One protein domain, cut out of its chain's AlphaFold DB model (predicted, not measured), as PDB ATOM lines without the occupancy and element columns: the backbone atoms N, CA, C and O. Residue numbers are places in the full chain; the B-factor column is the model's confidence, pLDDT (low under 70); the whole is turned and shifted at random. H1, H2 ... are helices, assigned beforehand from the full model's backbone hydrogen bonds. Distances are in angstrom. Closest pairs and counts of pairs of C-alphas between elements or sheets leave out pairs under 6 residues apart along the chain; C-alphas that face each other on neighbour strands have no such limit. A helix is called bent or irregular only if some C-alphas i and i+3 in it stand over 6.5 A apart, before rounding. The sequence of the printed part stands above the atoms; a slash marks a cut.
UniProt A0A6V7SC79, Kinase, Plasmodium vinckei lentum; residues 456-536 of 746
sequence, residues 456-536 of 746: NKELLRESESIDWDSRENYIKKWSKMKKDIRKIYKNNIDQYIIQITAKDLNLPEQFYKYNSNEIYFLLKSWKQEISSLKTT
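AT A GLANCE: This is residues 456 to 536 of the 746 residues of the protein "Kinase" of Plasmodium vinckei lentum (UniProt A0A6V7SC79). Two long helices, H2 and H6, cross steeply, with short helices H1, H3, H4 and H5 near the half of H6 that begins at Ser 516; residues 531 to 536 stick out. The printed part has 81 residues, with six named helices in the order H1 to H6 and no named strand; its class is all helix, with 63 of the 81 residues in the helices, and it is compact, with a radius of gyration of the C-alphas of 12.8 A and spans of 36 by 35 by 19 A.

IN THESE COORDINATES: Find C-alpha 468 at (131.045, 91.785, 168.081); H2 runs 30.6 A to residue 488. H6, residues 516 to 533, runs 25.5 A to (137.795, 97.933, 161.391). Look for H1 at residues 457 to 464, H3 at 493 to 499, H4 at 502 to 505 and H5 at 509 to 513, only just irregular: C-alphas 510 and 513 are 6.7 A apart.

HOW THE PARTS SIT: H2 touches H6 at a steep 63 degrees, opposite ways, closest C-alphas Ile 475 and Lys 527, 6.3 A. H3 touches H6, closest C-alphas Gln 499 and Ser 516, 5.5 A. H2 only just touches H4 with 3 pairs of C-alphas within 8 A, closest Tyr 474 and Leu 505, 6.6 A; H1 only just touches H5 likewise, closest Leu 459 and Phe 511, 7.6 A. In H1, H2, H3 and H6 every O i to N i+4 pair is within hydrogen-bond range; H5 has 0 of 1, and 1 of 2 O i to N i+3 pairs; H4 is too short for an O i to N i+4 pair.

THE WHOLE: The farthest C-alphas, Ser 465 and Lys 490, are 36.6 A apart. The printed part has no cut, the links are tight, and residues 490 to 493 have pLDDT under 70.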
ATOM      1  N   ASN A 456     146.835  88.374 179.015       94.00
ATOM      2  CA  ASN A 456     146.250  87.209 179.674       94.00
ATOM      3  C   ASN A 456     145.515  86.312 178.649       94.00
ATOM      4  O   ASN A 456     144.509  86.702 178.054       94.00
ATOM      5  N   LYS A 457     146.028  85.090 178.452       92.88
ATOM      6  CA  LYS A 457     145.514  84.121 177.466       92.88
ATOM      7  C   LYS A 457     144.120  83.592 177.806       92.88
ATOM      8  O   LYS A 457     143.348  83.292 176.900       92.88
ATOM      9  N   GLU A 458     143.791  83.478 179.091       95.75
ATOM     10  CA  GLU A 458     142.459  83.064 179.534       95.75
ATOM     11  C   GLU A 458     141.440  84.171 179.242       95.75
ATOM     12  O   GLU A 458     140.414  83.910 178.618       95.75
ATOM     13  N   LEU A 459     141.791  85.416 179.588       96.12
ATOM     14  CA  LEU A 459     141.000  86.612 179.290       96.12
ATOM     15  C   LEU A 459     140.779  86.789 177.785       96.12
ATOM     16  O   LEU A 459     139.688  87.165 177.364       96.12
ATOM     17  N   LEU A 460     141.802  86.517 176.968       94.00
ATOM     18  CA  LEU A 460     141.699  86.560 175.511       94.00
ATOM     19  C   LEU A 460     140.668  85.544 175.003       94.00
ATOM     20  O   LEU A 460     139.716  85.949 174.333       94.00
ATOM     21  N   ARG A 461     140.799  84.270 175.394       94.38
ATOM     22  CA  ARG A 461     139.870  83.186 175.029       94.38
ATOM     23  C   ARG A 461     138.435  83.475 175.477       94.38
ATOM     24  O   ARG A 461     137.491  83.235 174.733       94.38
ATOM     25  N   GLU A 462     138.246  84.018 176.676       95.25
ATOM     26  CA  GLU A 462     136.916  84.417 177.151       95.25
ATOM     27  C   GLU A 462     136.389  85.649 176.412       95.25
ATOM     28  O   GLU A 462     135.201  85.728 176.111       95.25
ATOM     29  N   SER A 463     137.250  86.598 176.033       93.56
ATOM     30  CA  SER A 463     136.841  87.735 175.199       93.56
ATOM     31  C   SER A 463     136.361  87.304 173.812       93.56
ATOM     32  O   SER A 463     135.497  87.963 173.231       93.56
ATOM     33  N   GLU A 464     136.888  86.194 173.290       91.44
ATOM     34  CA  GLU A 464     136.505  85.614 172.004       91.44
ATOM     35  C   GLU A 464     135.082  85.048 172.011       91.44
ATOM     36  O   GLU A 464     134.426  85.116 170.973       91.44
ATOM     37  N   SER A 465     134.556  84.628 173.170       91.19
ATOM     38  CA  SER A 465     133.152  84.211 173.302       91.19
ATOM     39  C   SER A 465     132.157  85.377 173.269       91.19
ATOM     40  O   SER A 465     130.970  85.151 173.045       91.19
ATOM     41  N   ILE A 466     132.602  86.623 173.492       93.00
ATOM     42  CA  ILE A 466     131.741  87.807 173.375       93.00
ATOM     43  C   ILE A 466     131.644  88.218 171.906       93.00
ATOM     44  O   ILE A 466     132.652  88.560 171.272       93.00
ATOM     45  N   ASP A 467     130.409  88.244 171.401       90.88
ATOM     46  CA  ASP A 467     130.082  88.682 170.051       90.88
ATOM     47  C   ASP A 467     130.460  90.151 169.794       90.88
ATOM     48  O   ASP A 467     130.696  90.967 170.691       90.88
ATOM     49  N   TRP A 468     130.528  90.499 168.517       87.56
ATOM     50  CA  TRP A 468     131.045  91.785 168.081       87.56
ATOM     51  C   TRP A 468     130.177  92.991 168.486       87.56
ATOM     52  O   TRP A 468     130.708  94.059 168.804       87.56
ATOM     53  N   ASP A 469     128.858  92.821 168.527       89.56
ATOM     54  CA  ASP A 469     127.912  93.899 168.809       89.56
ATOM     55  C   ASP A 469     127.834  94.172 170.314       89.56
ATOM     56  O   ASP A 469     127.823  95.332 170.742       89.56
ATOM     57  N   SER A 470     127.923  93.118 171.128       93.31
ATOM     58  CA  SER A 470     128.148  93.240 172.569       93.31
ATOM     59  C   SER A 470     129.446  93.994 172.878       93.31
ATOM     60  O   SER A 470     129.424  94.935 173.677       93.31
ATOM     61  N   ARG A 471     130.569  93.682 172.204       93.69
ATOM     62  CA  ARG A 471     131.831  94.439 172.373       93.69
ATOM     63  C   ARG A 471     131.657  95.922 172.059       93.69
ATOM     64  O   ARG A 471     132.103  96.759 172.844       93.69
ATOM     65  N   GLU A 472     130.995  96.276 170.953       92.38
ATOM     66  CA  GLU A 472     130.685  97.680 170.651       92.38
ATOM     67  C   GLU A 472     129.912  98.355 171.793       92.38
ATOM     68  O   GLU A 472     130.249  99.475 172.187       92.38
ATOM     69  N   ASN A 473     128.893  97.687 172.333       94.62
ATOM     70  CA  ASN A 473     128.039  98.233 173.385       94.62
ATOM     71  C   ASN A 473     128.803  98.434 174.704       94.62
ATOM     72  O   ASN A 473     128.718  99.516 175.294       94.62
ATOM     73  N   TYR A 474     129.653  97.484 175.108       96.62
ATOM     74  CA  TYR A 474     130.555  97.665 176.252       96.62
ATOM     75  C   TYR A 474     131.542  98.822 176.030       96.62
ATOM     76  O   TYR A 474     131.769  99.626 176.937       96.62
ATOM     77  N   ILE A 475     132.078  98.994 174.816       95.81
ATOM     78  CA  ILE A 475     132.979 100.113 174.492       95.81
ATOM     79  C   ILE A 475     132.255 101.464 174.428       95.81
ATOM     80  O   ILE A 475     132.859 102.480 174.801       95.81
ATOM     81  N   LYS A 476     130.976 101.505 174.034       94.19
ATOM     82  CA  LYS A 476     130.108 102.690 174.152       94.19
ATOM     83  C   LYS A 476     129.879 103.038 175.628       94.19
ATOM     84  O   LYS A 476     130.206 104.161 176.020       94.19
ATOM     85  N   LYS A 477     129.456 102.077 176.465       95.94
ATOM     86  CA  LYS A 477     129.257 102.248 177.922       95.94
ATOM     87  C   LYS A 477     130.536 102.733 178.617       95.94
ATOM     88  O   LYS A 477     130.535 103.805 179.218       95.94
ATOM     89  N   TRP A 478     131.660 102.044 178.421       95.56
ATOM     90  CA  TRP A 478     132.969 102.443 178.954       95.56
ATOM     91  C   TRP A 478     133.419 103.826 178.459       95.56
ATOM     92  O   TRP A 478     134.026 104.602 179.196       95.56
ATOM     93  N   SER A 479     133.131 104.178 177.202       92.00
ATOM     94  CA  SER A 479     133.454 105.512 176.678       92.00
ATOM     95  C   SER A 479     132.573 106.615 177.273       92.00
ATOM     96  O   SER A 479     133.077 107.726 177.417       92.00
ATOM     97  N   LYS A 480     131.318 106.320 177.646       93.31
ATOM     98  CA  LYS A 480     130.443 107.228 178.405       93.31
ATOM     99  C   LYS A 480     130.967 107.417 179.832       93.31
ATOM    100  O   LYS A 480     131.328 108.535 180.177       93.31
ATOM    101  N   MET A 481     131.186 106.331 180.579       93.06
ATOM    102  CA  MET A 481     131.718 106.376 181.954       93.06
ATOM    103  C   MET A 481     133.014 107.196 182.058       93.06
ATOM    104  O   MET A 481     133.157 108.027 182.946       93.06
ATOM    105  N   LYS A 482     133.939 107.054 181.099       88.88
ATOM    106  CA  LYS A 482     135.164 107.875 181.059       88.88
ATOM    107  C   LYS A 482     134.931 109.359 180.775       88.88
ATOM    108  O   LYS A 482     135.765 110.164 181.176       88.88
ATOM    109  N   LYS A 483     133.876 109.736 180.044       86.25
ATOM    110  CA  LYS A 483     133.486 111.149 179.892       86.25
ATOM    111  C   LYS A 483     132.929 111.676 181.213       86.25
ATOM    112  O   LYS A 483     133.298 112.774 181.606       86.25
ATOM    113  N   ASP A 484     132.115 110.883 181.899       87.06
ATOM    114  CA  ASP A 484     131.471 111.281 183.152       87.06
ATOM    115  C   ASP A 484     132.508 111.426 184.285       87.06
ATOM    116  O   ASP A 484     132.579 112.477 184.916       87.06
ATOM    117  N   ILE A 485     133.438 110.470 184.424       85.50
ATOM    118  CA  ILE A 485     134.611 110.573 185.317       85.50
ATOM    119  C   ILE A 485     135.416 111.852 185.042       85.50
ATOM    120  O   ILE A 485     135.786 112.552 185.976       85.50
ATOM    121  N   ARG A 486     135.651 112.212 183.773       79.94
ATOM    122  CA  ARG A 486     136.394 113.434 183.397       79.94
ATOM    123  C   ARG A 486     135.651 114.741 183.657       79.94
ATOM    124  O   ARG A 486     136.291 115.786 183.693       79.94
ATOM    125  N   LYS A 487     134.323 114.703 183.783       80.12
ATOM    126  CA  LYS A 487     133.525 115.865 184.196       80.12
ATOM    127  C   LYS A 487     133.583 116.063 185.711       80.12
ATOM    128  O   LYS A 487     133.624 117.199 186.164       80.12
ATOM    129  N   ILE A 488     133.579 114.963 186.467       78.12
ATOM    130  CA  ILE A 488     133.573 114.963 187.937       78.12
ATOM    131  C   ILE A 488     134.974 115.263 188.488       78.12
ATOM    132  O   ILE A 488     135.142 116.138 189.333       78.12
ATOM    133  N   TYR A 489     135.993 114.563 187.987       70.38
ATOM    134  CA  TYR A 489     137.363 114.637 188.485       70.38
ATOM    135  C   TYR A 489     138.237 115.438 187.517       70.38
ATOM    136  O   TYR A 489     138.473 115.007 186.389       70.38
ATOM    137  N   LYS A 490     138.742 116.596 187.961       63.12
ATOM    138  CA  LYS A 490     139.723 117.393 187.197       63.12
ATOM    139  C   LYS A 490     141.144 116.828 187.305       63.12
ATOM    140  O   LYS A 490     141.876 116.816 186.319       63.12
ATOM    141  N   ASN A 491     141.497 116.295 188.475       57.44
ATOM    142  CA  ASN A 491     142.819 115.742 188.776       57.44
ATOM    143  C   ASN A 491     142.716 114.215 188.916       57.44
ATOM    144  O   ASN A 491     141.638 113.686 189.182       57.44
ATOM    145  N   ASN A 492     143.820 113.494 188.694       57.72
ATOM    146  CA  ASN A 492     143.904 112.027 188.805       57.72
ATOM    147  C   ASN A 492     142.867 111.218 187.988       57.72
ATOM    148  O   ASN A 492     142.664 110.033 188.232       57.72
ATOM    149  N   ILE A 493     142.288 111.826 186.942       68.44
ATOM    150  CA  ILE A 493     141.336 111.239 185.977       68.44
ATOM    151  C   ILE A 493     141.653 109.781 185.627       68.44
ATOM    152  O   ILE A 493     140.773 108.924 185.602       68.44
ATOM    153  N   ASP A 494     142.916 109.510 185.305       70.38
ATOM    154  CA  ASP A 494     143.341 108.222 184.772       70.38
ATOM    155  C   ASP A 494     143.332 107.108 185.849       70.38
ATOM    156  O   ASP A 494     143.224 105.947 185.466       70.38
ATOM    157  N   GLN A 495     143.366 107.431 187.158       75.88
ATOM    158  CA  GLN A 495     143.225 106.463 188.267       75.88
ATOM    159  C   GLN A 495     141.801 105.896 188.313       75.88
ATOM    160  O   GLN A 495     141.597 104.692 188.143       75.88
ATOM    161  N   TYR A 496     140.802 106.775 188.404       81.00
ATOM    162  CA  TYR A 496     139.383 106.402 188.399       81.00
ATOM    163  C   TYR A 496     138.962 105.652 187.124       81.00
ATOM    164  O   TYR A 496     138.094 104.785 187.154       81.00
ATOM    165  N   ILE A 497     139.592 105.953 185.981       85.00
ATOM    166  CA  ILE A 497     139.316 105.269 184.709       85.00
ATOM    167  C   ILE A 497     139.786 103.802 184.702       85.00
ATOM    168  O   ILE A 497     139.173 102.995 183.997       85.00
ATOM    169  N   ILE A 498     140.856 103.453 185.428       86.00
ATOM    170  CA  ILE A 498     141.276 102.050 185.586       86.00
ATOM    171  C   ILE A 498     140.317 101.309 186.492       86.00
ATOM    172  O   ILE A 498     139.976 100.179 186.182       86.00
ATOM    173  N   GLN A 499     139.910 101.928 187.603       89.31
ATOM    174  CA  GLN A 499     139.163 101.257 188.668       89.31
ATOM    175  C   GLN A 499     137.840 100.637 188.190       89.31
ATOM    176  O   GLN A 499     137.380  99.693 188.826       89.31
ATOM    177  N   ILE A 500     137.299 101.091 187.048       91.81
ATOM    178  CA  ILE A 500     136.159 100.484 186.343       91.81
ATOM    179  C   ILE A 500     136.351  98.965 186.196       91.81
ATOM    180  O   ILE A 500     137.157  98.483 185.397       91.81
ATOM    181  N   THR A 501     135.552  98.215 186.943       95.12
ATOM    182  CA  THR A 501     135.556  96.756 186.989       95.12
ATOM    183  C   THR A 501     134.711  96.143 185.868       95.12
ATOM    184  O   THR A 501     133.927  96.808 185.182       95.12
ATOM    185  N   ALA A 502     134.807  94.819 185.722       96.44
ATOM    186  CA  ALA A 502     133.892  94.048 184.887       96.44
ATOM    187  C   ALA A 502     132.419  94.169 185.337       96.44
ATOM    188  O   ALA A 502     131.525  94.183 184.486       96.44
ATOM    189  N   LYS A 503     132.167  94.313 186.650       96.12
ATOM    190  CA  LYS A 503     130.818  94.463 187.221       96.12
ATOM    191  C   LYS A 503     130.184  95.796 186.835       96.12
ATOM    192  O   LYS A 503     129.059  95.800 186.353       96.12
ATOM    193  N   ASP A 504     130.921  96.904 186.929       95.12
ATOM    194  CA  ASP A 504     130.407  98.243 186.580       95.12
ATOM    195  C   ASP A 504     129.967  98.333 185.109       95.12
ATOM    196  O   ASP A 504     129.060  99.082 184.733       95.12
ATOM    197  N   LEU A 505     130.611  97.540 184.249       95.06
ATOM    198  CA  LEU A 505     130.296  97.439 182.830       95.06
ATOM    199  C   LEU A 505     129.175  96.448 182.511       95.06
ATOM    200  O   LEU A 505     128.613  96.548 181.421       95.06
ATOM    201  N   ASN A 506     128.744  95.628 183.470       95.44
ATOM    202  CA  ASN A 506     127.843  94.489 183.283       95.44
ATOM    203  C   ASN A 506     128.409  93.487 182.257       95.44
ATOM    204  O   ASN A 506     127.679  93.011 181.391       95.44
ATOM    205  N   LEU A 507     129.720  93.214 182.309       95.88
ATOM    206  CA  LEU A 507     130.302  92.096 181.557       95.88
ATOM    207  C   LEU A 507     129.762  90.754 182.102       95.88
ATOM    208  O   LEU A 507     129.335  90.707 183.255       95.88
ATOM    209  N   PRO A 508     129.805  89.657 181.320       96.44
ATOM    210  CA  PRO A 508     129.431  88.328 181.809       96.44
ATOM    211  C   PRO A 508     130.230  87.917 183.056       96.44
ATOM    212  O   PRO A 508     131.398  88.285 183.194       96.44
ATOM    213  N   GLU A 509     129.636  87.113 183.942       95.81
ATOM    214  CA  GLU A 509     130.208  86.817 185.269       95.81
ATOM    215  C   GLU A 509     131.603  86.179 185.228       95.81
ATOM    216  O   GLU A 509     132.420  86.430 186.115       95.81
ATOM    217  N   GLN A 510     131.919  85.428 184.167       95.44
ATOM    218  CA  GLN A 510     133.254  84.866 183.922       95.44
ATOM    219  C   GLN A 510     134.371  85.931 183.968       95.44
ATOM    220  O   GLN A 510     135.481  85.639 184.404       95.44
ATOM    221  N   PHE A 511     134.062  87.194 183.635       97.00
ATOM    222  CA  PHE A 511     135.017  88.302 183.683       97.00
ATOM    223  C   PHE A 511     135.236  88.894 185.085       97.00
ATOM    224  O   PHE A 511     136.156  89.687 185.270       97.00
ATOM    225  N   TYR A 512     134.429  88.534 186.089       96.44
ATOM    226  CA  TYR A 512     134.523  89.115 187.438       96.44
ATOM    227  C   TYR A 512     135.758  88.647 188.227       96.44
ATOM    228  O   TYR A 512     136.054  89.217 189.276       96.44
ATOM    229  N   LYS A 513     136.483  87.637 187.727       96.06
ATOM    230  CA  LYS A 513     137.750  87.148 188.296       96.06
ATOM    231  C   LYS A 513     138.977  87.991 187.918       96.06
ATOM    232  O   LYS A 513     140.006  87.868 188.577       96.06
ATOM    233  N   TYR A 514     138.883  88.817 186.874       96.38
ATOM    234  CA  TYR A 514     139.993  89.647 186.398       96.38
ATOM    235  C   TYR A 514     140.039  90.989 187.118       96.38
ATOM    236  O   TYR A 514     139.007  91.573 187.458       96.38
ATOM    237  N   ASN A 515     141.248  91.509 187.319       94.56
ATOM    238  CA  ASN A 515     141.429  92.802 187.969       94.56
ATOM    239  C   ASN A 515     141.158  93.974 187.004       94.56
ATOM    240  O   ASN A 515     141.155  93.820 185.779       94.56
ATOM    241  N   SER A 516     140.953  95.179 187.540       92.56
ATOM    242  CA  SER A 516     140.554  96.330 186.722       92.56
ATOM    243  C   SER A 516     141.631  96.790 185.719       92.56
ATOM    244  O   SER A 516     141.280  97.348 184.681       92.56
ATOM    245  N   ASN A 517     142.924  96.489 185.932       91.25
ATOM    246  CA  ASN A 517     143.960  96.723 184.912       91.25
ATOM    247  C   ASN A 517     143.783  95.780 183.712       91.25
ATOM    248  O   ASN A 517     143.802  96.233 182.569       91.25
ATOM    249  N   GLU A 518     143.568  94.484 183.953       93.75
ATOM    250  CA  GLU A 518     143.304  93.495 182.896       93.75
ATOM    251  C   GLU A 518     142.058  93.872 182.081       93.75
ATOM    252  O   GLU A 518     142.099  93.916 180.848       93.75
ATOM    253  N   ILE A 519     140.972  94.241 182.768       96.12
ATOM    254  CA  ILE A 519     139.737  94.726 182.144       96.12
ATOM    255  C   ILE A 519     139.981  96.026 181.360       96.12
ATOM    256  O   ILE A 519     139.538  96.140 180.214       96.12
ATOM    257  N   TYR A 520     140.748  96.982 181.898       93.69
ATOM    258  CA  TYR A 520     141.142  98.192 181.170       93.69
ATOM    259  C   TYR A 520     141.887  97.859 179.868       93.69
ATOM    260  O   TYR A 520     141.573  98.433 178.817       93.69
ATOM    261  N   PHE A 521     142.864  96.948 179.916       92.88
ATOM    262  CA  PHE A 521     143.644  96.549 178.745       92.88
ATOM    263  C   PHE A 521     142.780  95.828 177.706       92.88
ATOM    264  O   PHE A 521     142.866  96.173 176.525       92.88
ATOM    265  N   LEU A 522     141.873  94.938 178.124       96.06
ATOM    266  CA  LEU A 522     140.900  94.297 177.235       96.06
ATOM    267  C   LEU A 522     140.006  95.323 176.523       96.06
ATOM    268  O   LEU A 522     139.936  95.347 175.293       96.06
ATOM    269  N   LEU A 523     139.371  96.224 177.276       95.81
ATOM    270  CA  LEU A 523     138.492  97.259 176.721       95.81
ATOM    271  C   LEU A 523     139.258  98.220 175.807       95.81
ATOM    272  O   LEU A 523     138.747  98.685 174.782       95.81
ATOM    273  N   LYS A 524     140.512  98.531 176.146       93.50
ATOM    274  CA  LYS A 524     141.373  99.331 175.279       93.50
ATOM    275  C   LYS A 524     141.693  98.588 173.980       93.50
ATOM    276  O   LYS A 524     141.634  99.228 172.926       93.50
ATOM    277  N   SER A 525     141.949  97.281 174.050       95.31
ATOM    278  CA  SER A 525     142.199  96.417 172.895       95.31
ATOM    279  C   SER A 525     140.985  96.348 171.970       95.31
ATOM    280  O   SER A 525     141.100  96.703 170.800       95.31
ATOM    281  N   TRP A 526     139.793  96.024 172.490       96.19
ATOM    282  CA  TRP A 526     138.546  96.063 171.715       96.19
ATOM    283  C   TRP A 526     138.300  97.443 171.098       96.19
ATOM    284  O   TRP A 526     137.927  97.545 169.932       96.19
ATOM    285  N   LYS A 527     138.559  98.537 171.830       94.75
ATOM    286  CA  LYS A 527     138.406  99.889 171.273       94.75
ATOM    287  C   LYS A 527     139.367 100.160 170.110       94.75
ATOM    288  O   LYS A 527     138.990 100.900 169.202       94.75
ATOM    289  N   GLN A 528     140.580  99.610 170.126       94.06
ATOM    290  CA  GLN A 528     141.528  99.693 169.007       94.06
ATOM    291  C   GLN A 528     141.103  98.800 167.835       94.06
ATOM    292  O   GLN A 528     141.159  99.252 166.700       94.06
ATOM    293  N   GLU A 529     140.609  97.592 168.107       92.88
ATOM    294  CA  GLU A 529     140.099  96.645 167.107       92.88
ATOM    295  C   GLU A 529     138.871  97.204 166.361       92.88
ATOM    296  O   GLU A 529     138.857  97.250 165.132       92.88
ATOM    297  N   ILE A 530     137.883  97.742 167.089       91.38
ATOM    298  CA  ILE A 530     136.736  98.463 166.507       91.38
ATOM    299  C   ILE A 530     137.230  99.679 165.711       91.38
ATOM    300  O   ILE A 530     136.747  99.952 164.616       91.38
ATOM    301  N   SER A 531     138.221 100.401 166.242       91.69
ATOM    302  CA  SER A 531     138.801 101.564 165.567       91.69
ATOM    303  C   SER A 531     139.495 101.205 164.252       91.69
ATOM    304  O   SER A 531     139.381 101.987 163.311       91.69
ATOM    305  N   SER A 532     140.191 100.065 164.163       92.25
ATOM    306  CA  SER A 532     140.883  99.664 162.935       92.25
ATOM    307  C   SER A 532     139.936  99.082 161.887       92.25
ATOM    308  O   SER A 532     140.179  99.279 160.703       92.25
ATOM    309  N   LEU A 533     138.832  98.447 162.298       88.69
ATOM    310  CA  LEU A 533     137.795  97.933 161.391       88.69
ATOM    311  C   LEU A 533     136.879  99.017 160.797       88.69
ATOM    312  O   LEU A 533     136.367  98.822 159.702       88.69
ATOM    313  N   LYS A 534     136.674 100.145 161.490       87.81
ATOM    314  CA  LYS A 534     135.872 101.281 160.985       87.81
ATOM    315  C   LYS A 534     136.649 102.284 160.127       87.81
ATOM    316  O   LYS A 534     136.094 103.304 159.744       87.81
ATOM    317  N   THR A 535     137.945 102.073 159.904       91.44
ATOM    318  CA  THR A 535     138.813 103.071 159.261       91.44
ATOM    319  C   THR A 535     139.781 102.425 158.285       91.44
ATOM    320  O   THR A 535     139.988 101.213 158.302       91.44
ATOM    321  N   THR A 536     140.465 103.263 157.510       92.19
ATOM    322  CA  THR A 536     141.503 102.878 156.545       92.19
ATOM    323  C   THR A 536     142.706 102.126 157.150       92.19
ATOM    324  O   THR A 536     143.633 101.752 156.438       92.19
TER     325      THR A 536